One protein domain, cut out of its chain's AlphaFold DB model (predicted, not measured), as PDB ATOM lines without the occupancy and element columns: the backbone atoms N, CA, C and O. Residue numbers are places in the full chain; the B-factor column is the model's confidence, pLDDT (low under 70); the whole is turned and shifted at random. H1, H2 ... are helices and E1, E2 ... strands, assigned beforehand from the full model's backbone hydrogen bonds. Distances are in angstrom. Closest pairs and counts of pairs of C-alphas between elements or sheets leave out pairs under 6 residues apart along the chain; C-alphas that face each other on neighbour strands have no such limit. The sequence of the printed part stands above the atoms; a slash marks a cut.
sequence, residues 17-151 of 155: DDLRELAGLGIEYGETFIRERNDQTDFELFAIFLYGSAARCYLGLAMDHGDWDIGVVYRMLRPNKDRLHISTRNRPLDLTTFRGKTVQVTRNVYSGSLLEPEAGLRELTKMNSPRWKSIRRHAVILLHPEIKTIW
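What this domain is: This is residues 17 to 151 of the 155 residues of an uncharacterized protein of Candidatus Bathyarchaeota archaeon (UniProt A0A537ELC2). A strongly twisted sheet of seven strands curls round one long helix, H1, and the shorter helix H3 packs on the sheet away from H1. H2 sits beside the strands at the sheet's level, and H4 makes a corner with H3. The printed part has 135 residues with four named helices and seven named strands, in the order H1 E1 H2 E2 E3 E4 E5 H3 H4 E6 E7, and its class is mixed, helices and strands. The sheet is branched, with E2 and E5 parallel and its other neighbour pairs antiparallel. The whole is compact, with a radius of gyration of the C-alphas of 14.2 A and spans of 40 by 28 by 27 A.

How they stand to each other: H1, residues 17 to 36, is on the sheet; its closest C-alphas to E1, residues 43 to 51, are those of Gly 30 and Leu 45, 6.2 A apart. H2, residues 52 to 58, has a height over the sheet of 3.0 A; its closest C-alphas to E2, residues 68 to 76, are those of Ala 54 and Trp 68, 5.2 A apart. E1 and E2 are antiparallel at 155 degrees, with N 46 and O 73 within hydrogen-bond range at 2.9 A. E5, residues 101 to 110, has E2 on one side, parallel at 20 degrees, with N 72 and O 106 at 2.8 A. On the other side of E5 are E3, residues 85 to 87, with N 86 and O 109 at 2.9 A, and E4, residues 93 to 98, with N 95 and O 103 at 2.8 A. E4 and E5 form a hairpin. H3, residues 117 to 126, is on the sheet; its closest C-alphas to E1 are those of Pro 117 and Ala 47, 5.9 A apart. H4, residues 130 to 135, is only just not on the sheet, with 4 pairs of C-alphas within 10 A. It touches H3 only at the corner, Trp 132 to Thr 125, C-alphas 5.2 A apart. E6, residues 140 to 144, is antiparallel to E1, with N 50 and O 141 at 2.8 A, and forms a hairpin with E7, residues 148 to 150, with N 142 and O 148 at 2.8 A. H1 is apart from H2, H3 and H4. In H1, H2, H3 and H4 every O i to N i+4 pair is within hydrogen-bond range.

Where its parts are: H1 begins at C-alpha 17, (187.781, -78.867, -15.420), and is 28.5 A long. E1 measures 22.8 A, E2 26.1 A, E5 28.4 A and H3 14.4 A. E7 ends at C-alpha 150, (191.183, -85.638, 0.647).

The domain as a whole: The two C-alphas farthest apart, those of Asp 39 and Ala 62, are 44.0 A apart. The printed part has no cut, and no link is long. Its mean pLDDT is 78.4; residues under 70 include 79 to 91 and 127 to 137.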
ATOM      1  N   ASP A  17     187.807 -80.256 -14.952       87.44
ATOM      2  CA  ASP A  17     187.781 -78.867 -15.420       87.44
ATOM      3  C   ASP A  17     186.820 -78.016 -14.588       87.44
ATOM      4  O   ASP A  17     187.182 -76.914 -14.184       87.44
ATOM      5  N   ASP A  18     185.672 -78.569 -14.187       87.62
ATOM      6  CA  ASP A  18     184.776 -77.892 -13.245       87.62
ATOM      7  C   ASP A  18     185.473 -77.637 -11.890       87.62
ATOM      8  O   ASP A  18     185.304 -76.575 -11.290       87.62
ATOM      9  N   LEU A  19     186.306 -78.574 -11.412       89.88
ATOM     10  CA  LEU A  19     187.118 -78.363 -10.208       89.88
ATOM     11  C   LEU A  19     188.153 -77.245 -10.392       89.88
ATOM     12  O   LEU A  19     188.373 -76.474  -9.459       89.88
ATOM     13  N   ARG A  20     188.776 -77.139 -11.573       92.50
ATOM     14  CA  ARG A  20     189.726 -76.060 -11.897       92.50
ATOM     15  C   ARG A  20     189.039 -74.700 -11.941       92.50
ATOM     16  O   ARG A  20     189.582 -73.740 -11.402       92.50
ATOM     17  N   GLU A  21     187.849 -74.617 -12.525       92.81
ATOM     18  CA  GLU A  21     187.062 -73.382 -12.552       92.81
ATOM     19  C   GLU A  21     186.658 -72.948 -11.134       92.81
ATOM     20  O   GLU A  21     186.865 -71.796 -10.750       92.81
ATOM     21  N   LEU A  22     186.182 -73.885 -10.307       92.25
ATOM     22  CA  LEU A  22     185.892 -73.627  -8.892       92.25
ATOM     23  C   LEU A  22     187.145 -73.208  -8.105       92.25
ATOM     24  O   LEU A  22     187.058 -72.341  -7.232       92.25
ATOM     25  N   ALA A  23     188.309 -73.790  -8.415       93.75
ATOM     26  CA  ALA A  23     189.585 -73.367  -7.847       93.75
ATOM     27  C   ALA A  23     189.890 -71.911  -8.221       93.75
ATOM     28  O   ALA A  23     190.209 -71.120  -7.338       93.75
ATOM     29  N   GLY A  24     189.721 -71.547  -9.497       94.88
ATOM     30  CA  GLY A  24     189.920 -70.188 -10.005       94.88
ATOM     31  C   GLY A  24     189.074 -69.151  -9.267       94.88
ATOM     32  O   GLY A  24     189.613 -68.155  -8.793       94.88
ATOM     33  N   LEU A  25     187.784 -69.432  -9.054       94.31
ATOM     34  CA  LEU A  25     186.899 -68.557  -8.271       94.31
ATOM     35  C   LEU A  25     187.379 -68.384  -6.822       94.31
ATOM     36  O   LEU A  25     187.320 -67.290  -6.255       94.31
ATOM     37  N   GLY A  26     187.865 -69.462  -6.204       93.25
ATOM     38  CA  GLY A  26     188.438 -69.404  -4.863       93.25
ATOM     39  C   GLY A  26     189.756 -68.622  -4.803       93.25
ATOM     40  O   GLY A  26     189.980 -67.918  -3.818       93.25
ATOM     41  N   ILE A  27     190.600 -68.722  -5.838       94.75
ATOM     42  CA  ILE A  27     191.867 -67.982  -5.961       94.75
ATOM     43  C   ILE A  27     191.578 -66.493  -6.132       94.75
ATOM     44  O   ILE A  27     192.123 -65.693  -5.383       94.75
ATOM     45  N   GLU A  28     190.669 -66.119  -7.033       94.19
ATOM     46  CA  GLU A  28     190.303 -64.721  -7.280       94.19
ATOM     47  C   GLU A  28     189.754 -64.043  -6.013       94.19
ATOM     48  O   GLU A  28     190.161 -62.933  -5.647       94.19
ATOM     49  N   TYR A  29     188.873 -64.740  -5.285       92.00
ATOM     50  CA  TYR A  29     188.413 -64.296  -3.967       92.00
ATOM     51  C   TYR A  29     189.576 -64.196  -2.963       92.00
ATOM     52  O   TYR A  29     189.670 -63.223  -2.209       92.00
ATOM     53  N   GLY A  30     190.457 -65.202  -2.979       89.38
ATOM     54  CA  GLY A  30     191.747 -65.285  -2.292       89.38
ATOM     55  C   GLY A  30     192.566 -64.000  -2.371       89.38
ATOM     56  O   GLY A  30     192.830 -63.304  -1.388       89.38
ATOM     57  N   GLU A  31     192.968 -63.698  -3.593       89.06
ATOM     58  CA  GLU A  31     193.846 -62.594  -3.945       89.06
ATOM     59  C   GLU A  31     193.186 -61.245  -3.683       89.06
ATOM     60  O   GLU A  31     193.834 -60.327  -3.177       89.06
ATOM     61  N   THR A  32     191.882 -61.128  -3.949       88.38
ATOM     62  CA  THR A  32     191.128 -59.906  -3.654       88.38
ATOM     63  C   THR A  32     191.139 -59.597  -2.165       88.38
ATOM     64  O   THR A  32     191.445 -58.469  -1.790       88.38
ATOM     65  N   PHE A  33     190.916 -60.589  -1.301       84.75
ATOM     66  CA  PHE A  33     191.002 -60.376   0.142       84.75
ATOM     67  C   PHE A  33     192.395 -59.928   0.598       84.75
ATOM     68  O   PHE A  33     192.495 -59.038   1.443       84.75
ATOM     69  N   ILE A  34     193.458 -60.547   0.073       84.50
ATOM     70  CA  ILE A  34     194.841 -60.193   0.424       84.50
ATOM     71  C   ILE A  34     195.134 -58.750  -0.001       84.50
ATOM     72  O   ILE A  34     195.641 -57.969   0.803       84.50
ATOM     73  N   ARG A  35     194.748 -58.384  -1.226       84.62
ATOM     74  CA  ARG A  35     194.917 -57.039  -1.788       84.62
ATOM     75  C   ARG A  35     194.100 -55.978  -1.053       84.62
ATOM     76  O   ARG A  35     194.601 -54.892  -0.811       84.62
ATOM     77  N   GLU A  36     192.857 -56.264  -0.670       81.62
ATOM     78  CA  GLU A  36     192.020 -55.329   0.101       81.62
ATOM     79  C   GLU A  36     192.534 -55.121   1.533       81.62
ATOM     80  O   GLU A  36     192.313 -54.075   2.139       81.62
ATOM     81  N   ARG A  37     193.264 -56.092   2.087       73.88
ATOM     82  CA  ARG A  37     193.937 -56.010   3.395       73.88
ATOM     83  C   ARG A  37     195.276 -55.253   3.331       73.88
ATOM     84  O   ARG A  37     196.158 -55.548   4.136       73.88
ATOM     85  N   ASN A  38     195.380 -54.284   2.416       55.47
ATOM     86  CA  ASN A  38     196.562 -53.764   1.708       55.47
ATOM     87  C   ASN A  38     197.797 -53.273   2.501       55.47
ATOM     88  O   ASN A  38     198.672 -52.670   1.903       55.47
ATOM     89  N   ASP A  39     197.936 -53.563   3.792       53.41
ATOM     90  CA  ASP A  39     199.112 -53.196   4.595       53.41
ATOM     91  C   ASP A  39     199.615 -54.332   5.498       53.41
ATOM     92  O   ASP A  39     200.602 -54.170   6.213       53.41
ATOM     93  N   GLN A  40     198.939 -55.490   5.523       57.53
ATOM     94  CA  GLN A  40     199.251 -56.498   6.535       57.53
ATOM     95  C   GLN A  40     200.343 -57.485   6.122       57.53
ATOM     96  O   GLN A  40     201.006 -57.961   7.025       57.53
ATOM     97  N   THR A  41     200.588 -57.801   4.837       57.62
ATOM     98  CA  THR A  41     201.578 -58.820   4.353       57.62
ATOM     99  C   THR A  41     201.667 -60.122   5.168       57.62
ATOM    100  O   THR A  41     202.578 -60.914   4.992       57.62
ATOM    101  N   ASP A  42     200.720 -60.365   6.065       76.62
ATOM    102  CA  ASP A  42     200.806 -61.364   7.117       76.62
ATOM    103  C   ASP A  42     199.981 -62.579   6.728       76.62
ATOM    104  O   ASP A  42     199.795 -63.458   7.556       76.62
ATOM    105  N   PHE A  43     199.468 -62.636   5.497       82.88
ATOM    106  CA  PHE A  43     198.646 -63.725   5.004       82.88
ATOM    107  C   PHE A  43     199.127 -64.190   3.638       82.88
ATOM    108  O   PHE A  43     199.435 -63.377   2.772       82.88
ATOM    109  N   GLU A  44     199.087 -65.494   3.424       86.44
ATOM    110  CA  GLU A  44     199.168 -66.090   2.095       86.44
ATOM    111  C   GLU A  44     197.968 -67.007   1.861       86.44
ATOM    112  O   GLU A  44     197.402 -67.562   2.812       86.44
ATOM    113  N   LEU A  45     197.566 -67.164   0.598       89.12
ATOM    114  CA  LEU A  45     196.592 -68.181   0.223       89.12
ATOM    115  C   LEU A  45     197.232 -69.552   0.441       89.12
ATOM    116  O   LEU A  45     198.271 -69.857  -0.131       89.12
ATOM    117  N   PHE A  46     196.612 -70.361   1.290       87.94
ATOM    118  CA  PHE A  46     197.171 -71.638   1.710       87.94
ATOM    119  C   PHE A  46     196.493 -72.817   1.021       87.94
ATOM    120  O   PHE A  46     197.157 -73.736   0.550       87.94
ATOM    121  N   ALA A  47     195.160 -72.814   0.989       90.19
ATOM    122  CA  ALA A  47     194.406 -73.910   0.403       90.19
ATOM    123  C   ALA A  47     192.996 -73.484   0.008       90.19
ATOM    124  O   ALA A  47     192.383 -72.618   0.641       90.19
ATOM    125  N   ILE A  48     192.461 -74.163  -1.003       92.44
ATOM    126  CA  ILE A  48     191.052 -74.072  -1.381       92.44
ATOM    127  C   ILE A  48     190.473 -75.477  -1.362       92.44
ATOM    128  O   ILE A  48     191.066 -76.400  -1.917       92.44
ATOM    129  N   PHE A  49     189.319 -75.638  -0.725       90.06
ATOM    130  CA  PHE A  49     188.640 -76.920  -0.585       90.06
ATOM    131  C   PHE A  49     187.230 -76.863  -1.164       90.06
ATOM    132  O   PHE A  49     186.502 -75.914  -0.885       90.06
ATOM    133  N   LEU A  50     186.816 -77.909  -1.873       89.06
ATOM    134  CA  LEU A  50     185.414 -78.209  -2.151       89.06
ATOM    135  C   LEU A  50     184.893 -79.150  -1.064       89.06
ATOM    136  O   LEU A  50     185.550 -80.143  -0.741       89.06
ATOM    137  N   TYR A  51     183.722 -78.867  -0.507       84.50
ATOM    138  CA  TYR A  51     183.086 -79.736   0.487       84.50
ATOM    139  C   TYR A  51     181.565 -79.772   0.300       84.50
ATOM    140  O   TYR A  51     181.027 -79.244  -0.671       84.50
ATOM    141  N   GLY A  52     180.865 -80.462   1.204       79.44
ATOM    142  CA  GLY A  52     179.406 -80.532   1.179       79.44
ATOM    143  C   GLY A  52     178.871 -81.277  -0.046       79.44
ATOM    144  O   GLY A  52     179.456 -82.261  -0.505       79.44
ATOM    145  N   SER A  53     177.735 -80.817  -0.569       75.75
ATOM    146  CA  SER A  53     177.019 -81.491  -1.665       75.75
ATOM    147  C   SER A  53     177.784 -81.460  -2.986       75.75
ATOM    148  O   SER A  53     177.730 -82.417  -3.754       75.75
ATOM    149  N   ALA A  54     178.564 -80.408  -3.216       77.00
ATOM    150  CA  ALA A  54     179.429 -80.281  -4.379       77.00
ATOM    151  C   ALA A  54     180.514 -81.365  -4.446       77.00
ATOM    152  O   ALA A  54     180.718 -81.991  -5.486       77.00
ATOM    153  N   ALA A  55     181.184 -81.625  -3.320       80.31
ATOM    154  CA  ALA A  55     182.192 -82.677  -3.247       80.31
ATOM    155  C   ALA A  55     181.573 -84.076  -3.399       80.31
ATOM    156  O   ALA A  55     182.192 -84.969  -3.975       80.31
ATOM    157  N   ARG A  56     180.330 -84.265  -2.934       77.69
ATOM    158  CA  ARG A  56     179.571 -85.511  -3.128       77.69
ATOM    159  C   ARG A  56     179.307 -85.788  -4.612       77.69
ATOM    160  O   ARG A  56     179.566 -86.907  -5.042       77.69
ATOM    161  N   CYS A  57     178.916 -84.782  -5.400       75.31
ATOM    162  CA  CYS A  57     178.719 -84.935  -6.851       75.31
ATOM    163  C   CYS A  57     179.964 -85.415  -7.590       75.31
ATOM    164  O   CYS A  57     179.869 -86.299  -8.438       75.31
ATOM    165  N   TYR A  58     181.130 -84.841  -7.278       74.94
ATOM    166  CA  TYR A  58     182.393 -85.261  -7.892       74.94
ATOM    167  C   TYR A  58     182.688 -86.746  -7.644       74.94
ATOM    168  O   TYR A  58     183.212 -87.439  -8.508       74.94
ATOM    169  N   LEU A  59     182.295 -87.255  -6.475       74.38
ATOM    170  CA  LEU A  59     182.461 -88.659  -6.106       74.38
ATOM    171  C   LEU A  59     181.313 -89.566  -6.578       74.38
ATOM    172  O   LEU A  59     181.258 -90.726  -6.174       74.38
ATOM    173  N   GLY A  60     180.382 -89.059  -7.391       72.25
ATOM    174  CA  GLY A  60     179.214 -89.819  -7.845       72.25
ATOM    175  C   GLY A  60     178.199 -90.126  -6.737       72.25
ATOM    176  O   GLY A  60     177.391 -91.041  -6.881       72.25
ATOM    177  N   LEU A  61     178.238 -89.386  -5.624       74.12
ATOM    178  CA  LEU A  61     177.294 -89.509  -4.513       74.12
ATOM    179  C   LEU A  61     176.105 -88.553  -4.696       74.12
ATOM    180  O   LEU A  61     176.220 -87.501  -5.326       74.12
ATOM    181  N   ALA A  62     174.963 -88.902  -4.100       69.31
ATOM    182  CA  ALA A  62     173.769 -88.062  -4.121       69.31
ATOM    183  C   ALA A  62     174.016 -86.693  -3.456       69.31
ATOM    184  O   ALA A  62     174.686 -86.598  -2.423       69.31
ATOM    185  N   MET A  63     173.445 -85.636  -4.041       65.94
ATOM    186  CA  MET A  63     173.420 -84.304  -3.435       65.94
ATOM    187  C   MET A  63     172.453 -84.271  -2.262       65.94
ATOM    188  O   MET A  63     171.324 -84.740  -2.389       65.94
ATOM    189  N   ASP A  64     172.863 -83.620  -1.177       63.91
ATOM    190  CA  ASP A  64     171.978 -83.380  -0.039       63.91
ATOM    191  C   ASP A  64     171.357 -81.959  -0.133       63.91
ATOM    192  O   ASP A  64     170.205 -81.766   0.249       63.91
ATOM    193  N   HIS A  65     172.065 -80.979  -0.728       62.56
ATOM    194  CA  HIS A  65     171.654 -79.573  -0.934       62.56
ATOM    195  C   HIS A  65     172.263 -78.940  -2.208       62.56
ATOM    196  O   HIS A  65     173.156 -79.515  -2.819       62.56
ATOM    197  N   GLY A  66     171.758 -77.769  -2.628       65.31
ATOM    198  CA  GLY A  66     171.823 -77.282  -4.015       65.31
ATOM    199  C   GLY A  66     172.965 -76.353  -4.455       65.31
ATOM    200  O   GLY A  66     173.008 -76.087  -5.654       65.31
ATOM    201  N   ASP A  67     173.848 -75.882  -3.573       79.44
ATOM    202  CA  ASP A  67     174.887 -74.886  -3.906       79.44
ATOM    203  C   ASP A  67     176.315 -75.468  -3.909       79.44
ATOM    204  O   ASP A  67     176.558 -76.576  -3.419       79.44
ATOM    205  N   TRP A  68     177.265 -74.727  -4.496       85.50
ATOM    206  CA  TRP A  68     178.684 -75.090  -4.545       85.50
ATOM    207  C   TRP A  68     179.445 -74.509  -3.351       85.50
ATOM    208  O   TRP A  68     179.777 -73.326  -3.340       85.50
ATOM    209  N   ASP A  69     179.762 -75.337  -2.359       86.44
ATOM    210  CA  ASP A  69     180.484 -74.905  -1.159       86.44
ATOM    211  C   ASP A  69     182.009 -74.968  -1.331       86.44
ATOM    212  O   ASP A  69     182.600 -76.054  -1.345       86.44
ATOM    213  N   ILE A  70     182.665 -73.802  -1.362       89.12
ATOM    214  CA  ILE A  70     184.129 -73.691  -1.335       89.12
ATOM    215  C   ILE A  70     184.647 -73.091  -0.021       89.12
ATOM    216  O   ILE A  70     184.037 -72.233   0.624       89.12
ATOM    217  N   GLY A  71     185.806 -73.568   0.417       88.00
ATOM    218  CA  GLY A  71     186.506 -73.119   1.614       88.00
ATOM    219  C   GLY A  71     187.847 -72.535   1.225       88.00
ATOM    220  O   GLY A  71     188.717 -73.283   0.801       88.00
ATOM    221  N   VAL A  72     188.021 -71.227   1.396       89.94
ATOM    222  CA  VAL A  72     189.283 -70.531   1.133       89.94
ATOM    223  C   VAL A  72     190.008 -70.331   2.453       89.94
ATOM    224  O   VAL A  72     189.470 -69.739   3.398       89.94
ATOM    225  N   VAL A  73     191.222 -70.860   2.528       87.44
ATOM    226  CA  VAL A  73     192.054 -70.857   3.724       87.44
ATOM    227  C   VAL A  73     193.301 -70.035   3.467       87.44
ATOM    228  O   VAL A  73     194.040 -70.286   2.521       87.44
ATOM    229  N   TYR A  74     193.546 -69.092   4.364       87.19
ATOM    230  CA  TYR A  74     194.752 -68.282   4.407       87.19
ATOM    231  C   TYR A  74     195.638 -68.768   5.544       87.19
ATOM    232  O   TYR A  74     195.120 -69.129   6.606       87.19
ATOM    233  N   ARG A  75     196.956 -68.736   5.365       83.88
ATOM    234  CA  ARG A  75     197.918 -68.922   6.456       83.88
ATOM    235  C   ARG A  75     198.443 -67.573   6.914       83.88
ATOM    236  O   ARG A  75     198.761 -66.745   6.072       83.88
ATOM    237  N   MET A  76     198.587 -67.379   8.224       82.12
ATOM    238  CA  MET A  76     199.325 -66.247   8.768       82.12
ATOM    239  C   MET A  76     200.834 -66.472   8.648       82.12
ATOM    240  O   MET A  76     201.349 -67.465   9.158       82.12
ATOM    241  N   LEU A  77     201.551 -65.545   8.017       79.56
ATOM    242  CA  LEU A  77     203.012 -65.578   7.907       79.56
ATOM    243  C   LEU A  77     203.705 -65.296   9.245       79.56
ATOM    244  O   LEU A  77     204.805 -65.790   9.483       79.56
ATOM    245  N   ARG A  78     203.041 -64.565  10.147       77.88
ATOM    246  CA  ARG A  78     203.451 -64.394  11.545       77.88
ATOM    247  C   ARG A  78     202.510 -65.198  12.447       77.88
ATOM    248  O   ARG A  78     201.384 -64.752  12.686       77.88
ATOM    249  N   PRO A  79     202.924 -66.386  12.929       68.38
ATOM    250  CA  PRO A  79     202.082 -67.233  13.761       68.38
ATOM    251  C   PRO A  79     201.613 -66.500  15.017       68.38
ATOM    252  O   PRO A  79     202.424 -65.957  15.769       68.38
ATOM    253  N   ASN A  80     200.308 -66.524  15.277       68.94
ATOM    254  CA  ASN A  80     199.750 -66.055  16.538       68.94
ATOM    255  C   ASN A  80     199.552 -67.266  17.457       68.94
ATOM    256  O   ASN A  80     198.607 -68.039  17.279       68.94
ATOM    257  N   LYS A  81     200.448 -67.421  18.438       64.75
ATOM    258  CA  LYS A  81     200.444 -68.554  19.379       64.75
ATOM    259  C   LYS A  81     199.178 -68.624  20.243       64.75
ATOM    260  O   LYS A  81     198.835 -69.708  20.700       64.75
ATOM    261  N   ASP A  82     198.461 -67.511  20.401       59.72
ATOM    262  CA  ASP A  82     197.267 -67.418  21.248       59.72
ATOM    263  C   ASP A  82     195.969 -67.725  20.487       59.72
ATOM    264  O   ASP A  82     194.928 -68.000  21.087       59.72
ATOM    265  N   ARG A  83     195.995 -67.672  19.149       60.97
ATOM    266  CA  ARG A  83     194.823 -67.917  18.297       60.97
ATOM    267  C   ARG A  83     195.217 -68.665  17.043       60.97
ATOM    268  O   ARG A  83     195.492 -68.028  16.034       60.97
ATOM    269  N   LEU A  84     195.128 -69.996  17.088       60.22
ATOM    270  CA  LEU A  84     195.405 -70.906  15.962       60.22
ATOM    271  C   LEU A  84     194.494 -70.682  14.739       60.22
ATOM    272  O   LEU A  84     194.804 -71.141  13.636       60.22
ATOM    273  N   HIS A  85     193.359 -69.994  14.924       63.94
ATOM    274  CA  HIS A  85     192.393 -69.724  13.863       63.94
ATOM    275  C   HIS A  85     191.577 -68.464  14.079       63.94
ATOM    276  O   HIS A  85     191.186 -68.130  15.198       63.94
ATOM    277  N   ILE A  86     191.271 -67.809  12.966       60.03
ATOM    278  CA  ILE A  86     190.319 -66.713  12.904       60.03
ATOM    279  C   ILE A  86     189.347 -67.037  11.765       60.03
ATOM    280  O   ILE A  86     189.647 -66.839  10.585       60.03
ATOM    281  N   SER A  87     188.155 -67.542  12.102       61.41
ATOM    282  CA  SER A  87     187.027 -67.453  11.170       61.41
ATOM    283  C   SER A  87     186.706 -65.977  11.028       61.41
ATOM    284  O   SER A  87     186.377 -65.305  12.000       61.41
ATOM    285  N   THR A  88     186.843 -65.443   9.827       54.88
ATOM    286  CA  THR A  88     186.723 -63.998   9.609       54.88
ATOM    287  C   THR A  88     185.348 -63.608   9.068       54.88
ATOM    288  O   THR A  88     185.157 -62.431   8.764       54.88
ATOM    289  N   ARG A  89     184.399 -64.553   8.925       58.78
ATOM    290  CA  ARG A  89     182.980 -64.275   8.627       58.78
ATOM    291  C   ARG A  89     182.038 -65.292   9.285       58.78
ATOM    292  O   ARG A  89     182.292 -66.491   9.260       58.78
ATOM    293  N   ASN A  90     180.921 -64.796   9.824       56.97
ATOM    294  CA  ASN A  90     179.856 -65.613  10.430       56.97
ATOM    295  C   ASN A  90     178.931 -66.275   9.393       56.97
ATOM    296  O   ASN A  90     178.194 -67.196   9.735       56.97
ATOM    297  N   ARG A  91     178.952 -65.814   8.134       67.69
ATOM    298  CA  ARG A  91     178.154 -66.355   7.026       67.69
ATOM    299  C   ARG A  91     179.027 -66.544   5.781       67.69
ATOM    300  O   ARG A  91     179.938 -65.732   5.583       67.69
ATOM    301  N   PRO A  92     178.784 -67.597   4.977       77.38
ATOM    302  CA  PRO A  92     179.402 -67.708   3.665       77.38
ATOM    303  C   PRO A  92     178.991 -66.517   2.793       77.38
ATOM    304  O   PRO A  92     177.937 -65.917   3.007       77.38
ATOM    305  N   LEU A  93     179.870 -66.143   1.870       86.31
ATOM    306  CA  LEU A  93     179.591 -65.127   0.865       86.31
ATOM    307  C   LEU A  93     179.181 -65.830  -0.424       86.31
ATOM    308  O   LEU A  93     179.861 -66.763  -0.849       86.31
ATOM    309  N   ASP A  94     178.115 -65.354  -1.045       90.19
ATOM    310  CA  ASP A  94     177.757 -65.773  -2.391       90.19
ATOM    311  C   ASP A  94     178.693 -65.069  -3.383       90.19
ATOM    312  O   ASP A  94     178.846 -63.846  -3.358       90.19
ATOM    313  N   LEU A  95     179.374 -65.857  -4.210       88.25
ATOM    314  CA  LEU A  95     180.176 -65.374  -5.328       88.25
ATOM    315  C   LEU A  95     179.297 -65.325  -6.588       88.25
ATOM    316  O   LEU A  95     178.147 -64.892  -6.554       88.25
ATOM    317  N   THR A  96     179.839 -65.778  -7.714       90.19
ATOM    318  CA  THR A  96     179.097 -65.962  -8.958       90.19
ATOM    319  C   THR A  96     178.311 -67.274  -8.962       90.19
ATOM    320  O   THR A  96     178.469 -68.145  -8.098       90.19
ATOM    321  N   THR A  97     177.465 -67.437  -9.973       87.69
ATOM    322  CA  THR A  97     176.838 -68.721 -10.267       87.69
ATOM    323  C   THR A  97     177.761 -69.585 -11.118       87.69
ATOM    324  O   THR A  97     178.285 -69.130 -12.130       87.69
ATOM    325  N   PHE A  98     177.884 -70.858 -10.761       84.88
ATOM    326  CA  PHE A  98     178.589 -71.878 -11.522       84.88
ATOM    327  C   PHE A  98     177.612 -72.994 -11.897       84.88
ATOM    328  O   PHE A  98     176.903 -73.541 -11.046       84.88
ATOM    329  N   ARG A  99     177.508 -73.304 -13.196       81.94
ATOM    330  CA  ARG A  99     176.535 -74.279 -13.735       81.94
ATOM    331  C   ARG A  99     175.093 -74.019 -13.247       81.94
ATOM    332  O   ARG A  99     174.333 -74.952 -12.990       81.94
ATOM    333  N   GLY A 100     174.701 -72.753 -13.097       82.25
ATOM    334  CA  GLY A 100     173.353 -72.361 -12.658       82.25
ATOM    335  C   GLY A 100     173.060 -72.583 -11.168       82.25
ATOM    336  O   GLY A 100     171.892 -72.653 -10.794       82.25
ATOM    337  N   LYS A 101     174.093 -72.730 -10.331       83.75
ATOM    338  CA  LYS A 101     174.000 -72.778  -8.863       83.75
ATOM    339  C   LYS A 101     174.954 -71.764  -8.247       83.75
ATOM    340  O   LYS A 101     175.982 -71.467  -8.847       83.75
ATOM    341  N   THR A 102     174.636 -71.245  -7.070       88.69
ATOM    342  CA  THR A 102     175.480 -70.247  -6.405       88.69
ATOM    343  C   THR A 102     176.752 -70.898  -5.868       88.69
ATOM    344  O   THR A 102     176.707 -72.011  -5.343       88.69
ATOM    345  N   VAL A 103     177.892 -70.218  -6.002       89.69
ATOM    346  CA  VAL A 103     179.133 -70.608  -5.322       89.69
ATOM    347  C   VAL A 103     179.209 -69.888  -3.983       89.69
ATOM    348  O   VAL A 103     179.294 -68.664  -3.936       89.69
ATOM    349  N   GLN A 104     179.189 -70.646  -2.892       88.94
ATOM    350  CA  GLN A 104     179.269 -70.136  -1.530       88.94
ATOM    351  C   GLN A 104     180.687 -70.287  -0.988       88.94
ATOM    352  O   GLN A 104     181.189 -71.399  -0.818       88.94
ATOM    353  N   VAL A 105     181.337 -69.169  -0.662       88.00
ATOM    354  CA  VAL A 105     182.697 -69.168  -0.120       88.00
ATOM    355  C   VAL A 105     182.722 -68.968   1.387       88.00
ATOM    356  O   VAL A 105     182.114 -68.054   1.947       88.00
ATOM    357  N   THR A 106     183.493 -69.811   2.067       85.81
ATOM    358  CA  THR A 106     183.839 -69.640   3.482       85.81
ATOM    359  C   THR A 106     185.305 -69.315   3.636       85.81
ATOM    360  O   THR A 106     186.170 -70.079   3.218       85.81
ATOM    361  N   ARG A 107     185.582 -68.195   4.302       86.25
ATOM    362  CA  ARG A 107     186.935 -67.716   4.567       86.25
ATOM    363  C   ARG A 107     187.439 -68.179   5.928       86.25
ATOM    364  O   ARG A 107     186.783 -67.949   6.942       86.25
ATOM    365  N   ASN A 108     188.643 -68.734   5.954       82.44
ATOM    366  CA  ASN A 108     189.312 -69.192   7.166       82.44
ATOM    367  C   ASN A 108     190.744 -68.675   7.215       82.44
ATOM    368  O   ASN A 108     191.429 -68.682   6.203       82.44
ATOM    369  N   VAL A 109     191.208 -68.277   8.392       80.06
ATOM    370  CA  VAL A 109     192.608 -67.909   8.612       80.06
ATOM    371  C   VAL A 109     193.203 -68.889   9.611       80.06
ATOM    372  O   VAL A 109     192.664 -69.052  10.702       80.06
ATOM    373  N   TYR A 110     194.293 -69.541   9.229       77.62
ATOM    374  CA  TYR A 110     195.081 -70.460  10.039       77.62
ATOM    375  C   TYR A 110     196.385 -69.776  10.451       77.62
ATOM    376  O   TYR A 110     197.044 -69.174   9.613       77.62
ATOM    377  N   SER A 111     196.777 -69.859  11.719       77.50
ATOM    378  CA  SER A 111     197.991 -69.198  12.229       77.50
ATOM    379  C   SER A 111     199.020 -70.170  12.815       77.50
ATOM    380  O   SER A 111     199.949 -69.743  13.500       77.50
ATOM    381  N   GLY A 112     198.844 -71.473  12.586       69.44
ATOM    382  CA  GLY A 112     199.788 -72.486  13.048       69.44
ATOM    383  C   GLY A 112     201.017 -72.630  12.143       69.44
ATOM    384  O   GLY A 112     201.238 -71.844  11.222       69.44
ATOM    385  N   SER A 113     201.843 -73.632  12.441       69.38
ATOM    386  CA  SER A 113     203.097 -73.920  11.734       69.38
ATOM    387  C   SER A 113     202.889 -74.250  10.252       69.38
ATOM    388  O   SER A 113     201.803 -74.664   9.850       69.38
ATOM    389  N   LEU A 114     203.951 -74.126   9.447       66.38
ATOM    390  CA  LEU A 114     203.952 -74.587   8.058       66.38
ATOM    391  C   LEU A 114     203.614 -76.086   8.019       66.38
ATOM    392  O   LEU A 114     204.356 -76.913   8.544       66.38
ATOM    393  N   LEU A 115     202.464 -76.408   7.439       69.00
ATOM    394  CA  LEU A 115     201.959 -77.760   7.243       69.00
ATOM    395  C   LEU A 115     201.546 -77.898   5.784       69.00
ATOM    396  O   LEU A 115     201.100 -76.924   5.185       69.00
ATOM    397  N   GLU A 116     201.606 -79.109   5.239       82.00
ATOM    398  CA  GLU A 116     200.967 -79.404   3.956       82.00
ATOM    399  C   GLU A 116     199.447 -79.140   4.030       82.00
ATOM    400  O   GLU A 116     198.848 -79.342   5.097       82.00
ATOM    401  N   PRO A 117     198.775 -78.742   2.931       80.56
ATOM    402  CA  PRO A 117     197.343 -78.411   2.900       80.56
ATOM    403  C   PRO A 117     196.425 -79.435   3.580       80.56
ATOM    404  O   PRO A 117     195.497 -79.070   4.305       80.56
ATOM    405  N   GLU A 118     196.708 -80.730   3.414       79.31
ATOM    406  CA  GLU A 118     195.959 -81.806   4.070       79.31
ATOM    407  C   GLU A 118     196.119 -81.791   5.599       79.31
ATOM    408  O   GLU A 118     195.140 -81.962   6.335       79.31
ATOM    409  N   ALA A 119     197.340 -81.584   6.088       78.31
ATOM    410  CA  ALA A 119     197.629 -81.476   7.511       78.31
ATOM    411  C   ALA A 119     197.034 -80.183   8.094       78.31
ATOM    412  O   ALA A 119     196.417 -80.222   9.158       78.31
ATOM    413  N   GLY A 120     197.080 -79.073   7.353       77.06
ATOM    414  CA  GLY A 120     196.366 -77.848   7.713       77.06
ATOM    415  C   GLY A 120     194.854 -78.071   7.823       77.06
ATOM    416  O   GLY A 120     194.246 -77.703   8.827       77.06
ATOM    417  N   LEU A 121     194.244 -78.800   6.880       76.12
ATOM    418  CA  LEU A 121     192.849 -79.236   6.997       76.12
ATOM    419  C   LEU A 121     192.629 -80.097   8.257       76.12
ATOM    420  O   LEU A 121     191.548 -80.057   8.843       76.12
ATOM    421  N   ARG A 122     193.606 -80.910   8.704       75.75
ATOM    422  CA  ARG A 122     193.473 -81.743   9.931       75.75
ATOM    423  C   ARG A 122     193.309 -80.845  11.138       75.75
ATOM    424  O   ARG A 122     192.347 -81.021  11.886       75.75
ATOM    425  N   GLU A 123     194.143 -79.830  11.245       75.44
ATOM    426  CA  GLU A 123     194.038 -78.834  12.303       75.44
ATOM    427  C   GLU A 123     192.729 -78.033  12.225       75.44
ATOM    428  O   GLU A 123     192.020 -77.930  13.226       75.44
ATOM    429  N   LEU A 124     192.329 -77.573  11.032       72.12
ATOM    430  CA  LEU A 124     191.053 -76.867  10.833       72.12
ATOM    431  C   LEU A 124     189.854 -77.695  11.281       72.12
ATOM    432  O   LEU A 124     188.975 -77.209  11.990       72.12
ATOM    433  N   THR A 125     189.830 -78.978  10.925       70.31
ATOM    434  CA  THR A 125     188.714 -79.822  11.331       70.31
ATOM    435  C   THR A 125     188.638 -79.986  12.834       70.31
ATOM    436  O   THR A 125     187.514 -80.016  13.311       70.31
ATOM    437  N   LYS A 126     189.750 -80.049  13.588       71.44
ATOM    438  CA  LYS A 126     189.757 -80.247  15.055       71.44
ATOM    439  C   LYS A 126     189.020 -79.143  15.818       71.44
ATOM    440  O   LYS A 126     188.599 -79.369  16.951       71.44
ATOM    441  N   MET A 127     188.768 -78.004  15.181       67.62
ATOM    442  CA  MET A 127     188.027 -76.886  15.754       67.62
ATOM    443  C   MET A 127     186.620 -77.281  16.200       67.62
ATOM    444  O   MET A 127     185.903 -78.027  15.529       67.62
ATOM    445  N   ASN A 128     186.189 -76.709  17.323       66.12
ATOM    446  CA  ASN A 128     184.851 -76.898  17.875       66.12
ATOM    447  C   ASN A 128     183.808 -75.990  17.185       66.12
ATOM    448  O   ASN A 128     182.976 -75.378  17.843       66.12
ATOM    449  N   SER A 129     183.860 -75.879  15.854       67.12
ATOM    450  CA  SER A 129     182.899 -75.110  15.053       67.12
ATOM    451  C   SER A 129     181.859 -76.049  14.432       67.12
ATOM    452  O   SER A 129     182.258 -77.047  13.823       67.12
ATOM    453  N   PRO A 130     180.546 -75.755  14.521       66.00
ATOM    454  CA  PRO A 130     179.502 -76.556  13.876       66.00
ATOM    455  C   PRO A 130     179.752 -76.804  12.381       66.00
ATOM    456  O   PRO A 130     179.528 -77.911  11.898       66.00
ATOM    457  N   ARG A 131     180.302 -75.812  11.667       66.00
ATOM    458  CA  ARG A 131     180.621 -75.917  10.235       66.00
ATOM    459  C   ARG A 131     181.789 -76.864   9.961       66.00
ATOM    460  O   ARG A 131     181.738 -77.673   9.046       66.00
ATOM    461  N   TRP A 132     182.838 -76.824  10.777       66.88
ATOM    462  CA  TRP A 132     183.950 -77.770  10.628       66.88
ATOM    463  C   TRP A 132     183.556 -79.184  11.057       66.88
ATOM    464  O   TRP A 132     184.013 -80.155  10.460       66.88
ATOM    465  N   LYS A 133     182.649 -79.316  12.035       67.12
ATOM    466  CA  LYS A 133     182.050 -80.604  12.408       67.12
ATOM    467  C   LYS A 133     181.227 -81.222  11.275       67.12
ATOM    468  O   LYS A 133     181.266 -82.442  11.150       67.12
ATOM    469  N   SER A 134     180.523 -80.433  10.457       63.53
ATOM    470  CA  SER A 134     179.839 -80.968   9.270       63.53
ATOM    471  C   SER A 134     180.838 -81.375   8.186       63.53
ATOM    472  O   SER A 134     180.736 -82.481   7.671       63.53
ATOM    473  N   ILE A 135     181.879 -80.574   7.932       64.62
ATOM    474  CA  ILE A 135     182.947 -80.916   6.972       64.62
ATOM    475  C   ILE A 135     183.631 -82.252   7.319       64.62
ATOM    476  O   ILE A 135     183.934 -83.023   6.418       64.62
ATOM    477  N   ARG A 136     183.808 -82.589   8.608       64.25
ATOM    478  CA  ARG A 136     184.351 -83.900   9.040       64.25
ATOM    479  C   ARG A 136     183.528 -85.111   8.579       64.25
ATOM    480  O   ARG A 136     184.048 -86.219   8.617       64.25
ATOM    481  N   ARG A 137     182.249 -84.921   8.247       66.00
ATOM    482  CA  ARG A 137     181.308 -85.990   7.871       66.00
ATOM    483  C   ARG A 137     181.132 -86.118   6.358       66.00
ATOM    484  O   ARG A 137     180.385 -86.982   5.909       66.00
ATOM    485  N   HIS A 138     181.782 -85.256   5.582       70.50
ATOM    486  CA  HIS A 138     181.639 -85.210   4.135       70.50
ATOM    487  C   HIS A 138     182.994 -85.366   3.454       70.50
ATOM    488  O   HIS A 138     184.046 -85.083   4.024       70.50
ATOM    489  N   ALA A 139     182.954 -85.807   2.201       74.00
ATOM    490  CA  ALA A 139     184.127 -85.768   1.354       74.00
ATOM    491  C   ALA A 139     184.626 -84.331   1.180       74.00
ATOM    492  O   ALA A 139     183.833 -83.390   1.085       74.00
ATOM    493  N   VAL A 140     185.947 -84.191   1.114       84.06
ATOM    494  CA  VAL A 140     186.617 -82.927   0.841       84.06
ATOM    495  C   VAL A 140     187.566 -83.136  -0.328       84.06
ATOM    496  O   VAL A 140     188.271 -84.141  -0.403       84.06
ATOM    497  N   ILE A 141     187.587 -82.190  -1.252       87.81
ATOM    498  CA  ILE A 141     188.520 -82.189  -2.378       87.81
ATOM    499  C   ILE A 141     189.370 -80.937  -2.233       87.81
ATOM    500  O   ILE A 141     188.840 -79.834  -2.131       87.81
ATOM    501  N   LEU A 142     190.685 -81.105  -2.174       90.12
ATOM    502  CA  LEU A 142     191.622 -80.006  -2.346       90.12
ATOM    503  C   LEU A 142     191.524 -79.536  -3.793       90.12
ATOM    504  O   LEU A 142     191.581 -80.361  -4.699       90.12
ATOM    505  N   LEU A 143     191.335 -78.239  -3.988       91.88
ATOM    506  CA  LEU A 143     191.298 -77.586  -5.294       91.88
ATOM    507  C   LEU A 143     192.606 -76.841  -5.593       91.88
ATOM    508  O   LEU A 143     193.011 -76.741  -6.745       91.88
ATOM    509  N   HIS A 144     193.258 -76.317  -4.550       92.44
ATOM    510  CA  HIS A 144     194.521 -75.581  -4.611       92.44
ATOM    511  C   HIS A 144     195.369 -75.929  -3.377       92.44
ATOM    512  O   HIS A 144     194.789 -75.974  -2.284       92.44
ATOM    513  N   PRO A 145     196.699 -76.134  -3.497       88.75
ATOM    514  CA  PRO A 145     197.557 -75.898  -4.673       88.75
ATOM    515  C   PRO A 145     197.438 -76.933  -5.794       88.75
ATOM    516  O   PRO A 145     197.732 -76.624  -6.944       88.75
ATOM    517  N   GLU A 146     196.956 -78.131  -5.481       88.44
ATOM    518  CA  GLU A 146     196.722 -79.201  -6.447       88.44
ATOM    519  C   GLU A 146     195.331 -79.803  -6.251       88.44
ATOM    520  O   GLU A 146     194.800 -79.827  -5.136       88.44
ATOM    521  N   ILE A 147     194.741 -80.310  -7.336       87.50
ATOM    522  CA  ILE A 147     193.466 -81.017  -7.249       87.50
ATOM    523  C   ILE A 147     193.720 -82.414  -6.698       87.50
ATOM    524  O   ILE A 147     194.323 -83.257  -7.359       87.50
ATOM    525  N   LYS A 148     193.229 -82.670  -5.487       87.44
ATOM    526  CA  LYS A 148     193.424 -83.944  -4.798       87.44
ATOM    527  C   LYS A 148     192.226 -84.271  -3.923       87.44
ATOM    528  O   LYS A 148     191.822 -83.479  -3.076       87.44
ATOM    529  N   THR A 149     191.679 -85.472  -4.066       82.81
ATOM    530  CA  THR A 149     190.654 -85.956  -3.136       82.81
ATOM    531  C   THR A 149     191.283 -86.173  -1.762       82.81
ATOM    532  O   THR A 149     192.169 -87.011  -1.604       82.81
ATOM    533  N   ILE A 150     190.804 -85.445  -0.752       75.88
ATOM    534  CA  ILE A 150     191.183 -85.638   0.647       75.88
ATOM    535  C   ILE A 150     190.008 -86.324   1.331       75.88
ATOM    536  O   ILE A 150     189.119 -85.704   1.917       75.88
ATOM    537  N   TRP A 151     189.975 -87.646   1.213       66.69
ATOM    538  CA  TRP A 151     188.911 -88.426   1.817       66.69
ATOM    539  C   TRP A 151     189.046 -88.395   3.343       66.69
ATOM    540  O   TRP A 151     190.030 -88.865   3.913       66.69
TER     541      TRP A 151